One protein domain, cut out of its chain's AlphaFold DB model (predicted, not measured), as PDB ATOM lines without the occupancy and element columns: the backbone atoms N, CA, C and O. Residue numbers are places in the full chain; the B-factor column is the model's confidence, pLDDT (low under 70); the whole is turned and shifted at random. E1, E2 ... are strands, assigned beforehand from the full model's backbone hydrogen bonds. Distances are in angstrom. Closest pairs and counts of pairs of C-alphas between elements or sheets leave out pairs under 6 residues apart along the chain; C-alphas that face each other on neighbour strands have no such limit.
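AT A GLANCE: This is residues 33 to 153 of the 156 residues of an uncharacterized protein of Parcubacteria group bacterium GW2011_GWA1_60_11 (UniProt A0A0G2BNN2). A twisted sheet of six strands, E1 to E6, has a smaller sheet of three, E7 to E9, packed over one face, making a sandwich with crossed strands. The long bent strand E4 lies inside the large sheet. The printed part has 121 residues, with no named helix and nine named strands; the sheet orders E1-E2-E3-E4-E5-E6 and E7-E8-E9 follow the chain, all antiparallel. The class is all strand; the whole is compact, with a radius of gyration of the C-alphas of 15.1 A and spans of 46 by 32 by 28 A.

IN THESE COORDINATES: In the large sheet E1 is residues 40 to 46, from C-alpha 40 at (133.810, 122.175, 152.508); E2 is 49 to 55, E3 62 to 71 and 29.5 A long, E4 74 to 86 and 31.9 A, E5 100 to 104, E6 110 to 112. In the other sheet E7 is 120 to 125, E8 132 to 140 and 23.6 A, E9 146 to 152, ending at C-alpha 152 (116.139, 137.281, 163.128).

HOW THE PARTS SIT: Each sheet is a meander, each strand the antiparallel neighbour of the one before. N 52 and O 66 of E2 and E3 are 2.9 A apart, within hydrogen-bond range, as are N 65 and O 81 of E3 and E4 at 2.8 A and N 136 and O 122 of E8 and E7 at 2.8 A. E4 bends by 69 degrees at residue 83. The sheets' strands stand at 41 degrees. The closest C-alphas of E6 and E9, Phe 111 and Ala 147, are 6.9 A apart. E6 and E7 are apart.

THE WHOLE: The C-alphas farthest apart, Asn 58 and Ser 128, are 47.9 A apart. The printed part has no cut. The link E4 to E5 is long, with 13 residues. Residue 59 and residues 88 to 93 have pLDDT under 70.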
ATOM      1  N   ASN A  33     127.425 112.075 159.918       85.88
ATOM      2  CA  ASN A  33     128.269 113.115 160.493       85.88
ATOM      3  C   ASN A  33     128.852 113.973 159.357       85.88
ATOM      4  O   ASN A  33     130.035 113.893 159.022       85.88
ATOM      5  N   VAL A  34     127.975 114.743 158.704       84.69
ATOM      6  CA  VAL A  34     128.314 115.659 157.605       84.69
ATOM      7  C   VAL A  34     129.345 116.696 158.070       84.69
ATOM      8  O   VAL A  34     130.055 117.272 157.258       84.69
ATOM      9  N   GLU A  35     129.470 116.953 159.374       82.06
ATOM     10  CA  GLU A  35     130.454 117.867 159.962       82.06
ATOM     11  C   GLU A  35     131.900 117.389 159.724       82.06
ATOM     12  O   GLU A  35     132.823 118.206 159.674       82.06
ATOM     13  N   ARG A  36     132.101 116.078 159.523       87.19
ATOM     14  CA  ARG A  36     133.399 115.460 159.189       87.19
ATOM     15  C   ARG A  36     133.672 115.360 157.688       87.19
ATOM     16  O   ARG A  36     134.786 115.021 157.301       87.19
ATOM     17  N   TRP A  37     132.683 115.628 156.839       92.19
ATOM     18  CA  TRP A  37     132.831 115.540 155.384       92.19
ATOM     19  C   TRP A  37     133.741 116.647 154.862       92.19
ATOM     20  O   TRP A  37     133.705 117.762 155.376       92.19
ATOM     21  N   ARG A  38     134.582 116.355 153.867       89.19
ATOM     22  CA  ARG A  38     135.576 117.290 153.324       89.19
ATOM     23  C   ARG A  38     135.814 117.025 151.828       89.19
ATOM     24  O   ARG A  38     135.724 115.873 151.407       89.19
ATOM     25  N   PRO A  39     136.173 118.058 151.041       91.06
ATOM     26  CA  PRO A  39     136.330 119.464 151.443       91.06
ATOM     27  C   PRO A  39     134.976 120.167 151.653       91.06
ATOM     28  O   PRO A  39     133.930 119.617 151.297       91.06
ATOM     29  N   CYS A  40     135.003 121.361 152.259       91.44
ATOM     30  CA  CYS A  40     133.810 122.175 152.508       91.44
ATOM     31  C   CYS A  40     133.920 123.579 151.898       91.44
ATOM     32  O   CYS A  40     135.005 124.149 151.841       91.44
ATOM     33  N   GLU A  41     132.777 124.145 151.523       92.69
ATOM     34  CA  GLU A  41     132.588 125.513 151.041       92.69
ATOM     35  C   GLU A  41     131.562 126.223 151.932       92.69
ATOM     36  O   GLU A  41     130.479 125.697 152.196       92.69
ATOM     37  N   THR A  42     131.886 127.435 152.375       94.88
ATOM     38  CA  THR A  42     130.986 128.255 153.193       94.88
ATOM     39  C   THR A  42     130.312 129.314 152.333       94.88
ATOM     40  O   THR A  42     130.975 130.040 151.597       94.88
ATOM     41  N   ARG A  43     128.994 129.454 152.478       93.62
ATOM     42  CA  ARG A  43     128.193 130.521 151.875       93.62
ATOM     43  C   ARG A  43     127.468 131.309 152.948       93.62
ATOM     44  O   ARG A  43     126.787 130.735 153.798       93.62
ATOM     45  N   ARG A  44     127.574 132.632 152.868       93.50
ATOM     46  CA  ARG A  44     126.947 133.575 153.797       93.50
ATOM     47  C   ARG A  44     126.036 134.529 153.019       93.50
ATOM     48  O   ARG A  44     126.465 135.629 152.687       93.50
ATOM     49  N   PRO A  45     124.811 134.101 152.664       88.31
ATOM     50  CA  PRO A  45     123.898 134.939 151.889       88.31
ATOM     51  C   PRO A  45     123.366 136.131 152.698       88.31
ATOM     52  O   PRO A  45     122.945 137.116 152.105       88.31
ATOM     53  N   TYR A  46     123.416 136.064 154.036       92.12
ATOM     54  CA  TYR A  46     123.077 137.169 154.934       92.12
ATOM     55  C   TYR A  46     124.112 137.280 156.062       92.12
ATOM     56  O   TYR A  46     124.649 136.251 156.478       92.12
ATOM     57  N   PRO A  47     124.359 138.476 156.633       91.12
ATOM     58  CA  PRO A  47     125.324 138.655 157.726       91.12
ATOM     59  C   PRO A  47     125.067 137.776 158.959       91.12
ATOM     60  O   PRO A  47     126.012 137.401 159.644       91.12
ATOM     61  N   PHE A  48     123.807 137.414 159.208       93.44
ATOM     62  CA  PHE A  48     123.364 136.608 160.350       93.44
ATOM     63  C   PHE A  48     123.139 135.121 160.009       93.44
ATOM     64  O   PHE A  48     122.734 134.348 160.870       93.44
ATOM     65  N   PHE A  49     123.362 134.676 158.767       95.44
ATOM     66  CA  PHE A  49     123.055 133.299 158.358       95.44
ATOM     67  C   PHE A  49     124.164 132.693 157.502       95.44
ATOM     68  O   PHE A  49     124.594 133.265 156.500       95.44
ATOM     69  N   GLU A  50     124.597 131.491 157.875       95.69
ATOM     70  CA  GLU A  50     125.679 130.770 157.215       95.69
ATOM     71  C   GLU A  50     125.235 129.364 156.819       95.69
ATOM     72  O   GLU A  50     124.574 128.657 157.580       95.69
ATOM     73  N   THR A  51     125.651 128.939 155.630       94.81
ATOM     74  CA  THR A  51     125.518 127.560 155.161       94.81
ATOM     75  C   THR A  51     126.881 126.998 154.798       94.81
ATOM     76  O   THR A  51     127.662 127.659 154.120       94.81
ATOM     77  N   VAL A  52     127.180 125.780 155.242       95.12
ATOM     78  CA  VAL A  52     128.453 125.100 154.970       95.12
ATOM     79  C   VAL A  52     128.162 123.825 154.198       95.12
ATOM     80  O   VAL A  52     127.540 122.916 154.740       95.12
ATOM     81  N   PHE A  53     128.604 123.756 152.947       92.38
ATOM     82  CA  PHE A  53     128.439 122.609 152.057       92.38
ATOM     83  C   PHE A  53     129.693 121.745 152.101       92.38
ATOM     84  O   PHE A  53     130.780 122.266 151.909       92.38
ATOM     85  N   CYS A  54     129.568 120.443 152.323       92.38
ATOM     86  CA  CYS A  54     130.697 119.523 152.440       92.38
ATOM     87  C   CYS A  54     130.508 118.300 151.538       92.38
ATOM     88  O   CYS A  54     129.393 117.794 151.396       92.38
ATOM     89  N   MET A  55     131.595 117.803 150.949       91.62
ATOM     90  CA  MET A  55     131.587 116.597 150.111       91.62
ATOM     91  C   MET A  55     131.892 115.336 150.922       91.62
ATOM     92  O   MET A  55     132.814 115.312 151.735       91.62
ATOM     93  N   ASN A  56     131.112 114.280 150.705       90.88
ATOM     94  CA  ASN A  56     131.299 112.987 151.347       90.88
ATOM     95  C   ASN A  56     132.640 112.367 150.898       90.88
ATOM     96  O   ASN A  56     132.834 112.167 149.696       90.88
ATOM     97  N   PRO A  57     133.551 112.036 151.835       86.00
ATOM     98  CA  PRO A  57     134.898 111.576 151.505       86.00
ATOM     99  C   PRO A  57     134.936 110.164 150.906       86.00
ATOM    100  O   PRO A  57     135.925 109.795 150.284       86.00
ATOM    101  N   ASN A  58     133.862 109.376 151.027       85.19
ATOM    102  CA  ASN A  58     133.830 107.969 150.608       85.19
ATOM    103  C   ASN A  58     133.682 107.776 149.083       85.19
ATOM    104  O   ASN A  58     133.191 106.745 148.634       85.19
ATOM    105  N   GLY A  59     134.010 108.787 148.273       68.81
ATOM    106  CA  GLY A  59     133.943 108.713 146.809       68.81
ATOM    107  C   GLY A  59     132.528 108.671 146.211       68.81
ATOM    108  O   GLY A  59     132.382 108.583 144.997       68.81
ATOM    109  N   SER A  60     131.468 108.785 147.022       78.31
ATOM    110  CA  SER A  60     130.072 108.705 146.555       78.31
ATOM    111  C   SER A  60     129.597 109.932 145.762       78.31
ATOM    112  O   SER A  60     128.483 109.932 145.229       78.31
ATOM    113  N   GLY A  61     130.400 111.004 145.727       82.94
ATOM    114  CA  GLY A  61     130.038 112.288 145.116       82.94
ATOM    115  C   GLY A  61     128.846 112.976 145.791       82.94
ATOM    116  O   GLY A  61     128.228 113.871 145.209       82.94
ATOM    117  N   GLU A  62     128.485 112.527 146.993       90.50
ATOM    118  CA  GLU A  62     127.399 113.084 147.783       90.50
ATOM    119  C   GLU A  62     127.831 114.380 148.468       90.50
ATOM    120  O   GLU A  62     128.950 114.509 148.955       90.50
ATOM    121  N   ILE A  63     126.920 115.341 148.512       90.75
ATOM    122  CA  ILE A  63     127.082 116.638 149.147       90.75
ATOM    123  C   ILE A  63     126.105 116.705 150.316       90.75
ATOM    124  O   ILE A  63     124.927 116.345 150.196       90.75
ATOM    125  N   GLY A  64     126.608 117.186 151.445       93.31
ATOM    126  CA  GLY A  64     125.814 117.576 152.595       93.31
ATOM    127  C   GLY A  64     125.971 119.062 152.887       93.31
ATOM    128  O   GLY A  64     126.869 119.716 152.365       93.31
ATOM    129  N   ALA A  65     125.071 119.604 153.694       93.62
ATOM    130  CA  ALA A  65     125.047 121.005 154.072       93.62
ATOM    131  C   ALA A  65     124.655 121.166 155.540       93.62
ATOM    132  O   ALA A  65     123.790 120.440 156.025       93.62
ATOM    133  N   HIS A  66     125.231 122.161 156.207       93.94
ATOM    134  CA  HIS A  66     124.854 122.622 157.544       93.94
ATOM    135  C   HIS A  66     124.354 124.051 157.468       93.94
ATOM    136  O   HIS A  66     124.888 124.830 156.682       93.94
ATOM    137  N   ALA A  67     123.377 124.399 158.295       95.00
ATOM    138  CA  ALA A  67     122.859 125.754 158.409       95.00
ATOM    139  C   ALA A  67     123.055 126.281 159.835       95.00
ATOM    140  O   ALA A  67     122.751 125.584 160.807       95.00
ATOM    141  N   TYR A  68     123.529 127.520 159.949       95.50
ATOM    142  CA  TYR A  68     123.811 128.185 161.216       95.50
ATOM    143  C   TYR A  68     123.214 129.592 161.257       95.50
ATOM    144  O   TYR A  68     123.274 130.338 160.278       95.50
ATOM    145  N   HIS A  69     122.692 129.962 162.422       95.38
ATOM    146  CA  HIS A  69     122.428 131.344 162.801       95.38
ATOM    147  C   HIS A  69     123.695 131.921 163.440       95.38
ATOM    148  O   HIS A  69     124.262 131.315 164.352       95.38
ATOM    149  N   LEU A  70     124.167 133.056 162.936       94.88
ATOM    150  CA  LEU A  70     125.332 133.755 163.462       94.88
ATOM    151  C   LEU A  70     124.859 134.787 164.482       94.88
ATOM    152  O   LEU A  70     124.205 135.755 164.111       94.88
ATOM    153  N   THR A  71     125.199 134.559 165.748       91.62
ATOM    154  CA  THR A  71     124.868 135.448 166.868       91.62
ATOM    155  C   THR A  71     126.122 136.118 167.411       91.62
ATOM    156  O   THR A  71     127.239 135.651 167.164       91.62
ATOM    157  N   ALA A  72     125.950 137.132 168.260       88.44
ATOM    158  CA  ALA A  72     127.062 137.725 169.013       88.44
ATOM    159  C   ALA A  72     127.856 136.703 169.860       88.44
ATOM    160  O   ALA A  72     129.041 136.896 170.119       88.44
ATOM    161  N   ARG A  73     127.225 135.595 170.278       89.12
ATOM    162  CA  ARG A  73     127.846 134.528 171.090       89.12
ATOM    163  C   ARG A  73     128.444 133.391 170.256       89.12
ATOM    164  O   ARG A  73     128.939 132.417 170.816       89.12
ATOM    165  N   GLY A  74     128.388 133.491 168.928       91.38
ATOM    166  CA  GLY A  74     128.874 132.474 168.001       91.38
ATOM    167  C   GLY A  74     127.764 131.827 167.176       91.38
ATOM    168  O   GLY A  74     126.710 132.416 166.927       91.38
ATOM    169  N   ARG A  75     128.026 130.610 166.692       93.38
ATOM    170  CA  ARG A  75     127.154 129.901 165.746       93.38
ATOM    171  C   ARG A  75     126.128 129.043 166.477       93.38
ATOM    172  O   ARG A  75     126.496 128.174 167.259       93.38
ATOM    173  N   VAL A  76     124.855 129.225 166.147       93.50
ATOM    174  CA  VAL A  76     123.753 128.377 166.612       93.50
ATOM    175  C   VAL A  76     123.323 127.465 165.469       93.50
ATOM    176  O   VAL A  76     122.981 127.937 164.386       93.50
ATOM    177  N   PHE A  77     123.361 126.153 165.688       93.25
ATOM    178  CA  PHE A  77     122.974 125.163 164.684       93.25
ATOM    179  C   PHE A  77     121.466 125.209 164.404       93.25
ATOM    180  O   PHE A  77     120.655 125.248 165.326       93.25
ATOM    181  N   LEU A  78     121.089 125.191 163.125       95.06
ATOM    182  CA  LEU A  78     119.689 125.229 162.685       95.06
ATOM    183  C   LEU A  78     119.233 123.929 162.030       95.06
ATOM    184  O   LEU A  78     118.036 123.668 161.944       95.06
ATOM    185  N   GLY A  79     120.164 123.123 161.533       94.50
ATOM    186  CA  GLY A  79     119.839 121.903 160.812       94.50
ATOM    187  C   GLY A  79     120.886 121.531 159.779       94.50
ATOM    188  O   GLY A  79     121.854 122.257 159.536       94.50
ATOM    189  N   LYS A  80     120.665 120.382 159.147       95.06
ATOM    190  CA  LYS A  80     121.528 119.876 158.082       95.06
ATOM    191  C   LYS A  80     120.758 119.097 157.034       95.06
ATOM    192  O   LYS A  80     119.672 118.581 157.295       95.06
ATOM    193  N   ALA A  81     121.347 118.997 155.852       94.62
ATOM    194  CA  ALA A  81     120.832 118.219 154.740       94.62
ATOM    195  C   ALA A  81     121.934 117.371 154.093       94.62
ATOM    196  O   ALA A  81     123.107 117.719 154.158       94.62
ATOM    197  N   TRP A  82     121.566 116.250 153.481       93.56
ATOM    198  CA  TRP A  82     122.475 115.334 152.784       93.56
ATOM    199  C   TRP A  82     121.735 114.577 151.679       93.56
ATOM    200  O   TRP A  82     120.536 114.777 151.484       93.56
ATOM    201  N   GLY A  83     122.424 113.722 150.926       90.19
ATOM    202  CA  GLY A  83     121.837 112.981 149.806       90.19
ATOM    203  C   GLY A  83     121.757 113.771 148.499       90.19
ATOM    204  O   GLY A  83     121.105 113.315 147.556       90.19
ATOM    205  N   VAL A  84     122.400 114.942 148.422       89.25
ATOM    206  CA  VAL A  84     122.504 115.736 147.189       89.25
ATOM    207  C   VAL A  84     123.659 115.192 146.355       89.25
ATOM    208  O   VAL A  84     124.737 114.956 146.883       89.25
ATOM    209  N   ARG A  85     123.466 114.977 145.053       88.06
ATOM    210  CA  ARG A  85     124.525 114.468 144.155       88.06
ATOM    211  C   ARG A  85     124.638 115.320 142.903       88.06
ATOM    212  O   ARG A  85     123.652 115.920 142.488       88.06
ATOM    213  N   LYS A  86     125.805 115.346 142.259       78.50
ATOM    214  CA  LYS A  86     125.919 115.892 140.897       78.50
ATOM    215  C   LYS A  86     125.137 115.001 139.921       78.50
ATOM    216  O   LYS A  86     125.143 113.779 140.062       78.50
ATOM    217  N   LYS A  87     124.430 115.593 138.954       76.31
ATOM    218  CA  LYS A  87     123.823 114.829 137.851       76.31
ATOM    219  C   LYS A  87     124.934 114.245 136.965       76.31
ATOM    220  O   LYS A  87     125.889 114.946 136.650       76.31
ATOM    221  N   TRP A  88     124.806 112.979 136.571       60.47
ATOM    222  CA  TRP A  88     125.686 112.364 135.571       60.47
ATOM    223  C   TRP A  88     125.341 112.904 134.174       60.47
ATOM    224  O   TRP A  88     124.165 112.934 133.815       60.47
ATOM    225  N   GLY A  89     126.351 113.334 133.406       59.62
ATOM    226  CA  GLY A  89     126.207 113.676 131.982       59.62
ATOM    227  C   GLY A  89     125.687 115.080 131.631       59.62
ATOM    228  O   GLY A  89     125.256 115.283 130.503       59.62
ATOM    229  N   GLY A  90     125.711 116.058 132.546       44.53
ATOM    230  CA  GLY A  90     125.305 117.441 132.245       44.53
ATOM    231  C   GLY A  90     126.267 118.480 132.816       44.53
ATOM    232  O   GLY A  90     126.781 118.293 133.917       44.53
ATOM    233  N   LEU A  91     126.485 119.582 132.084       47.03
ATOM    234  CA  LEU A  91     127.454 120.627 132.447       47.03
ATOM    235  C   LEU A  91     127.158 121.302 133.802       47.03
ATOM    236  O   LEU A  91     128.097 121.667 134.499       47.03
ATOM    237  N   PHE A  92     125.894 121.422 134.228       52.28
ATOM    238  CA  PHE A  92     125.535 122.016 135.523       52.28
ATOM    239  C   PHE A  92     124.223 121.428 136.062       52.28
ATOM    240  O   PHE A  92     123.170 121.546 135.439       52.28
ATOM    241  N   GLY A  93     124.249 120.799 137.243       69.00
ATOM    242  CA  GLY A  93     123.011 120.399 137.917       69.00
ATOM    243  C   GLY A  93     123.195 119.511 139.144       69.00
ATOM    244  O   GLY A  93     123.875 118.486 139.101       69.00
ATOM    245  N   LEU A  94     122.521 119.878 140.236       83.62
ATOM    246  CA  LEU A  94     122.409 119.068 141.450       83.62
ATOM    247  C   LEU A  94     121.119 118.232 141.409       83.62
ATOM    248  O   LEU A  94     120.047 118.715 141.038       83.62
ATOM    249  N   ASN A  95     121.224 116.959 141.781       85.56
ATOM    250  CA  ASN A  95     120.112 116.044 141.984       85.56
ATOM    251  C   ASN A  95     119.714 116.045 143.463       85.56
ATOM    252  O   ASN A  95     120.491 115.653 144.332       85.56
ATOM    253  N   TYR A  96     118.471 116.448 143.714       85.69
ATOM    254  CA  TYR A  96     117.877 116.535 145.044       85.69
ATOM    255  C   TYR A  96     116.817 115.462 145.304       85.69
ATOM    256  O   TYR A  96     116.218 115.465 146.371       85.69
ATOM    257  N   ALA A  97     116.565 114.537 144.372       86.06
ATOM    258  CA  ALA A  97     115.506 113.530 144.514       86.06
ATOM    259  C   ALA A  97     115.658 112.679 145.789       86.06
ATOM    260  O   ALA A  97     114.685 112.177 146.349       86.06
ATOM    261  N   ASN A  98     116.894 112.539 146.271       85.44
ATOM    262  CA  ASN A  98     117.221 111.789 147.475       85.44
ATOM    263  C   ASN A  98     117.661 112.665 148.647       85.44
ATOM    264  O   ASN A  98     118.138 112.099 149.629       85.44
ATOM    265  N   ILE A  99     117.454 113.988 148.588       91.81
ATOM    266  CA  ILE A  99     117.788 114.849 149.721       91.81
ATOM    267  C   ILE A  99     117.055 114.362 150.976       91.81
ATOM    268  O   ILE A  99     115.908 113.889 150.936       91.81
ATOM    269  N   ARG A 100     117.768 114.415 152.089       94.12
ATOM    270  CA  ARG A 100     117.241 114.311 153.442       94.12
ATOM    271  C   ARG A 100     117.638 115.571 154.172       94.12
ATOM    272  O   ARG A 100     118.721 116.098 153.932       94.12
ATOM    273  N   ALA A 101     116.759 116.045 155.035       95.00
ATOM    274  CA  ALA A 101     117.008 117.221 155.837       95.00
ATOM    275  C   ALA A 101     116.447 117.006 157.235       95.00
ATOM    276  O   ALA A 101     115.407 116.371 157.411       95.00
ATOM    277  N   VAL A 102     117.143 117.563 158.212       95.19
ATOM    278  CA  VAL A 102     116.685 117.691 159.587       95.19
ATOM    279  C   VAL A 102     116.828 119.150 159.989       95.19
ATOM    280  O   VAL A 102     117.831 119.792 159.669       95.19
ATOM    281  N   MET A 103     115.816 119.677 160.661       95.75
ATOM    282  CA  MET A 103     115.782 121.049 161.155       95.75
ATOM    283  C   MET A 103     115.627 121.031 162.671       95.75
ATOM    284  O   MET A 103     114.808 120.286 163.200       95.75
ATOM    285  N   MET A 104     116.404 121.857 163.359       94.81
ATOM    286  CA  MET A 104     116.263 122.089 164.788       94.81
ATOM    287  C   MET A 104     115.205 123.170 165.022       94.81
ATOM    288  O   MET A 104     115.288 124.276 164.476       94.81
ATOM    289  N   LEU A 105     114.187 122.830 165.805       92.81
ATOM    290  CA  LEU A 105     113.109 123.731 166.196       92.81
ATOM    291  C   LEU A 105     113.553 124.665 167.328       92.81
ATOM    292  O   LEU A 105     114.656 124.553 167.860       92.81
ATOM    293  N   GLU A 106     112.696 125.622 167.683       90.56
ATOM    294  CA  GLU A 106     113.011 126.618 168.721       90.56
ATOM    295  C   GLU A 106     113.169 125.993 170.107       90.56
ATOM    296  O   GLU A 106     114.004 126.435 170.887       90.56
ATOM    297  N   ASP A 107     112.403 124.935 170.370       90.19
ATOM    298  CA  ASP A 107     112.429 124.147 171.602       90.19
ATOM    299  C   ASP A 107     113.564 123.102 171.633       90.19
ATOM    300  O   ASP A 107     113.629 122.278 172.542       90.19
ATOM    301  N   GLY A 108     114.453 123.109 170.632       89.19
ATOM    302  CA  GLY A 108     115.584 122.187 170.518       89.19
ATOM    303  C   GLY A 108     115.244 120.819 169.923       89.19
ATOM    304  O   GLY A 108     116.161 120.048 169.635       89.19
ATOM    305  N   ARG A 109     113.966 120.501 169.675       91.50
ATOM    306  CA  ARG A 109     113.597 119.234 169.029       91.50
ATOM    307  C   ARG A 109     114.047 119.197 167.574       91.50
ATOM    308  O   ARG A 109     114.096 120.214 166.882       91.50
ATOM    309  N   LEU A 110     114.325 117.992 167.090       92.94
ATOM    310  CA  LEU A 110     114.621 117.745 165.684       92.94
ATOM    311  C   LEU A 110     113.335 117.436 164.918       92.94
ATOM    312  O   LEU A 110     112.547 116.583 165.316       92.94
ATOM    313  N   PHE A 111     113.154 118.108 163.787       94.50
ATOM    314  CA  PHE A 111     112.107 117.821 162.820       94.50
ATOM    315  C   PHE A 111     112.715 117.245 161.546       94.50
ATOM    316  O   PHE A 111     113.572 117.867 160.911       94.50
ATOM    317  N   PHE A 112     112.250 116.064 161.158       94.31
ATOM    318  CA  PHE A 112     112.743 115.342 159.994       94.31
ATOM    319  C   PHE A 112     111.907 115.672 158.761       94.31
ATOM    320  O   PHE A 112     110.683 115.568 158.769       94.31
ATOM    321  N   GLY A 113     112.580 116.065 157.683       94.81
ATOM    322  CA  GLY A 113     111.933 116.327 156.407       94.81
ATOM    323  C   GLY A 113     111.546 115.046 155.673       94.81
ATOM    324  O   GLY A 113     112.206 114.010 155.790       94.81
ATOM    325  N   ALA A 114     110.508 115.129 154.841       93.38
ATOM    326  CA  ALA A 114     110.175 114.074 153.894       93.38
ATOM    327  C   ALA A 114     111.344 113.803 152.932       93.38
ATOM    328  O   ALA A 114     112.150 114.682 152.614       93.38
ATOM    329  N   ARG A 115     111.407 112.585 152.389       90.69
ATOM    330  CA  ARG A 115     112.327 112.266 151.289       90.69
ATOM    331  C   ARG A 115     112.110 113.243 150.131       90.69
ATOM    332  O   ARG A 115     110.990 113.384 149.656       90.69
ATOM    333  N   GLY A 116     113.184 113.874 149.660       90.81
ATOM    334  CA  GLY A 116     113.096 114.840 148.563       90.81
ATOM    335  C   GLY A 116     112.705 116.258 149.004       90.81
ATOM    336  O   GLY A 116     112.787 117.178 148.190       90.81
ATOM    337  N   ALA A 117     112.311 116.464 150.269       92.25
ATOM    338  CA  ALA A 117     111.934 117.778 150.772       92.25
ATOM    339  C   ALA A 117     113.168 118.663 150.959       92.25
ATOM    340  O   ALA A 117     114.094 118.338 151.706       92.25
ATOM    341  N   LYS A 118     113.158 119.808 150.280       92.56
ATOM    342  CA  LYS A 118     114.174 120.847 150.432       92.56
ATOM    343  C   LYS A 118     113.730 121.822 151.522       92.56
ATOM    344  O   LYS A 118     112.550 122.172 151.541       92.56
ATOM    345  N   PRO A 119     114.641 122.295 152.385       93.38
ATOM    346  CA  PRO A 119     114.351 123.449 153.218       93.38
ATOM    347  C   PRO A 119     114.056 124.675 152.342       93.38
ATOM    348  O   PRO A 119     114.809 124.980 151.415       93.38
ATOM    349  N   GLU A 120     112.954 125.358 152.626       94.81
ATOM    350  CA  GLU A 120     112.567 126.618 151.990       94.81
ATOM    351  C   GLU A 120     113.079 127.774 152.850       94.81
ATOM    352  O   GLU A 120     112.800 127.806 154.048       94.81
ATOM    353  N   PHE A 121     113.790 128.727 152.249       93.38
ATOM    354  CA  PHE A 121     114.320 129.909 152.927       93.38
ATOM    355  C   PHE A 121     113.648 131.153 152.354       93.38
ATOM    356  O   PHE A 121     113.796 131.442 151.169       93.38
ATOM    357  N   VAL A 122     112.898 131.875 153.183       94.94
ATOM    358  CA  VAL A 122     112.161 133.077 152.779       94.94
ATOM    359  C   VAL A 122     112.646 134.261 153.616       94.94
ATOM    360  O   VAL A 122     112.502 134.207 154.845       94.94
ATOM    361  N   PRO A 123     113.226 135.309 153.001       94.69
ATOM    362  CA  PRO A 123     113.651 136.493 153.734       94.69
ATOM    363  C   PRO A 123     112.447 137.184 154.373       94.69
ATOM    364  O   PRO A 123     111.352 137.227 153.812       94.69
ATOM    365  N   ILE A 124     112.654 137.709 155.575       95.31
ATOM    366  CA  ILE A 124     111.713 138.589 156.258       95.31
ATOM    367  C   ILE A 124     112.274 139.994 156.107       95.31
ATOM    368  O   ILE A 124     113.386 140.255 156.568       95.31
ATOM    369  N   LEU A 125     111.519 140.855 155.437       94.94
ATOM    370  CA  LEU A 125     111.910 142.235 155.193       94.94
ATOM    371  C   LEU A 125     111.423 143.136 156.333       94.94
ATOM    372  O   LEU A 125     110.468 142.794 157.037       94.94
ATOM    373  N   ASP A 126     112.113 144.250 156.535       93.31
ATOM    374  CA  ASP A 126     111.686 145.325 157.422       93.31
ATOM    375  C   ASP A 126     110.417 146.018 156.895       93.31
ATOM    376  O   ASP A 126     109.870 145.669 155.848       93.31
ATOM    377  N   THR A 127     109.923 147.019 157.625       92.38
ATOM    378  CA  THR A 127     108.707 147.749 157.237       92.38
ATOM    379  C   THR A 127     108.868 148.532 155.937       92.38
ATOM    380  O   THR A 127     107.865 148.794 155.280       92.38
ATOM    381  N   SER A 128     110.099 148.899 155.556       91.44
ATOM    382  CA  SER A 128     110.370 149.539 154.265       91.44
ATOM    383  C   SER A 128     110.385 148.548 153.094       91.44
ATOM    384  O   SER A 128     110.269 148.962 151.942       91.44
ATOM    385  N   GLY A 129     110.501 147.244 153.368       89.56
ATOM    386  CA  GLY A 129     110.630 146.210 152.344       89.56
ATOM    387  C   GLY A 129     112.019 146.152 151.703       89.56
ATOM    388  O   GLY A 129     112.181 145.496 150.676       89.56
ATOM    389  N   VAL A 130     113.016 146.830 152.275       89.81
ATOM    390  CA  VAL A 130     114.360 146.948 151.694       89.81
ATOM    391  C   VAL A 130     115.351 146.049 152.425       89.81
ATOM    392  O   VAL A 130     116.130 145.334 151.794       89.81
ATOM    393  N   GLU A 131     115.326 146.047 153.756       91.81
ATOM    394  CA  GLU A 131     116.310 145.330 154.558       91.81
ATOM    395  C   GLU A 131     115.800 143.943 154.947       91.81
ATOM    396  O   GLU A 131     114.709 143.787 155.486       91.81
ATOM    397  N   THR A 132     116.621 142.907 154.752       94.00
ATOM    398  CA  THR A 132     116.325 141.587 155.323       94.00
ATOM    399  C   THR A 132     116.678 141.561 156.813       94.00
ATOM    400  O   THR A 132     117.848 141.483 157.184       94.00
ATOM    401  N   ILE A 133     115.653 141.550 157.664       93.88
ATOM    402  CA  ILE A 133     115.756 141.523 159.134       93.88
ATOM    403  C   ILE A 133     115.594 140.121 159.731       93.88
ATOM    404  O   ILE A 133     115.644 139.932 160.946       93.88
ATOM    405  N   GLY A 134     115.384 139.107 158.897       95.31
ATOM    406  CA  GLY A 134     115.319 137.724 159.344       95.31
ATOM    407  C   GLY A 134     115.137 136.736 158.206       95.31
ATOM    408  O   GLY A 134     115.008 137.104 157.042       95.31
ATOM    409  N   LEU A 135     115.103 135.457 158.559       95.88
ATOM    410  CA  LEU A 135     114.908 134.360 157.624       95.88
ATOM    411  C   LEU A 135     113.899 133.376 158.206       95.88
ATOM    412  O   LEU A 135     114.056 132.869 159.320       95.88
ATOM    413  N   ARG A 136     112.846 133.097 157.442       96.06
ATOM    414  CA  ARG A 136     111.894 132.030 157.736       96.06
ATOM    415  C   ARG A 136     112.322 130.778 156.990       96.06
ATOM    416  O   ARG A 136     112.391 130.780 155.766       96.06
ATOM    417  N   ILE A 137     112.550 129.713 157.739       96.06
ATOM    418  CA  ILE A 137     112.919 128.399 157.229       96.06
ATOM    419  C   ILE A 137     111.712 127.479 157.382       96.06
ATOM    420  O   ILE A 137     111.116 127.422 158.459       96.06
ATOM    421  N   ARG A 138     111.330 126.772 156.320       97.19
ATOM    422  CA  ARG A 138     110.267 125.758 156.364       97.19
ATOM    423  C   ARG A 138     110.776 124.420 155.865       97.19
ATOM    424  O   ARG A 138     111.569 124.364 154.929       97.19
ATOM    425  N   LEU A 139     110.286 123.341 156.467       97.50
ATOM    426  CA  LEU A 139     110.590 121.981 156.044       97.50
ATOM    427  C   LEU A 139     109.321 121.133 156.070       97.50
ATOM    428  O   LEU A 139     108.631 121.077 157.087       97.50
ATOM    429  N   LYS A 140     109.017 120.481 154.944       97.06
ATOM    430  CA  LYS A 140     107.884 119.559 154.825       97.06
ATOM    431  C   LYS A 140     108.230 118.210 155.450       97.06
ATOM    432  O   LYS A 140     109.250 117.627 155.085       97.06
ATOM    433  N   GLY A 141     107.380 117.719 156.344       95.31
ATOM    434  CA  GLY A 141     107.472 116.410 156.981       95.31
ATOM    435  C   GLY A 141     106.903 115.271 156.117       95.31
ATOM    436  O   GLY A 141     106.181 115.525 155.146       95.31
ATOM    437  N   PRO A 142     107.229 114.004 156.433       91.06
ATOM    438  CA  PRO A 142     106.786 112.822 155.683       91.06
ATOM    439  C   PRO A 142     105.269 112.609 155.663       91.06
ATOM    440  O   PRO A 142     104.743 112.049 154.707       91.06
ATOM    441  N   ASP A 143     104.584 113.065 156.706       92.25
ATOM    442  CA  ASP A 143     103.130 113.029 156.895       92.25
ATOM    443  C   ASP A 143     102.404 114.216 156.234       92.25
ATOM    444  O   ASP A 143     101.192 114.363 156.359       92.25
ATOM    445  N   GLY A 144     103.140 115.081 155.528       91.38
ATOM    446  CA  GLY A 144     102.605 116.296 154.921       91.38
ATOM    447  C   GLY A 144     102.564 117.505 155.857       91.38
ATOM    448  O   GLY A 144     102.241 118.598 155.387       91.38
ATOM    449  N   SER A 145     102.942 117.347 157.131       94.19
ATOM    450  CA  SER A 145     103.090 118.461 158.068       94.19
ATOM    451  C   SER A 145     104.206 119.419 157.637       94.19
ATOM    452  O   SER A 145     105.031 119.118 156.769       94.19
ATOM    453  N   TYR A 146     104.244 120.600 158.249       95.88
ATOM    454  CA  TYR A 146     105.324 121.559 158.047       95.88
ATOM    455  C   TYR A 146     105.867 122.025 159.385       95.88
ATOM    456  O   TYR A 146     105.117 122.506 160.233       95.88
ATOM    457  N   ALA A 147     107.187 121.980 159.518       96.00
ATOM    458  CA  ALA A 147     107.878 122.728 160.546       96.00
ATOM    459  C   ALA A 147     108.325 124.088 160.018       96.00
ATOM    460  O   ALA A 147     108.627 124.260 158.831       96.00
ATOM    461  N   LYS A 148     108.404 125.052 160.933       95.38
ATOM    462  CA  LYS A 148     108.869 126.410 160.679       95.38
ATOM    463  C   LYS A 148     109.876 126.799 161.753       95.38
ATOM    464  O   LYS A 148     109.615 126.612 162.935       95.38
ATOM    465  N   ARG A 149     110.980 127.404 161.330       94.12
ATOM    466  CA  ARG A 149     111.952 128.073 162.195       94.12
ATOM    467  C   ARG A 149     112.131 129.500 161.706       94.12
ATOM    468  O   ARG A 149     112.225 129.728 160.502       94.12
ATOM    469  N   VAL A 150     112.138 130.466 162.615       93.81
ATOM    470  CA  VAL A 150     112.455 131.855 162.279       93.81
ATOM    471  C   VAL A 150     113.729 132.231 163.006       93.81
ATOM    472  O   VAL A 150     113.852 132.007 164.205       93.81
ATOM    473  N   ILE A 151     114.666 132.808 162.267       93.62
ATOM    474  CA  ILE A 151     115.826 133.489 162.832       93.62
ATOM    475  C   ILE A 151     115.716 134.960 162.459       93.62
ATOM    476  O   ILE A 151     115.230 135.295 161.374       93.62
ATOM    477  N   LYS A 152     116.117 135.839 163.365       91.38
ATOM    478  CA  LYS A 152     116.139 137.281 163.128       91.38
ATOM    479  C   LYS A 152     117.584 137.733 163.104       91.38
ATOM    480  O   LYS A 152     118.413 137.119 163.761       91.38
ATOM    481  N   LYS A 153     117.863 138.799 162.366       89.06
ATOM    482  CA  LYS A 153     119.090 139.560 162.568       89.06
ATOM    483  C   LYS A 153     119.102 139.997 164.037       89.06
ATOM    484  O   LYS A 153     118.097 140.541 164.500       89.06
TER     485      LYS A 153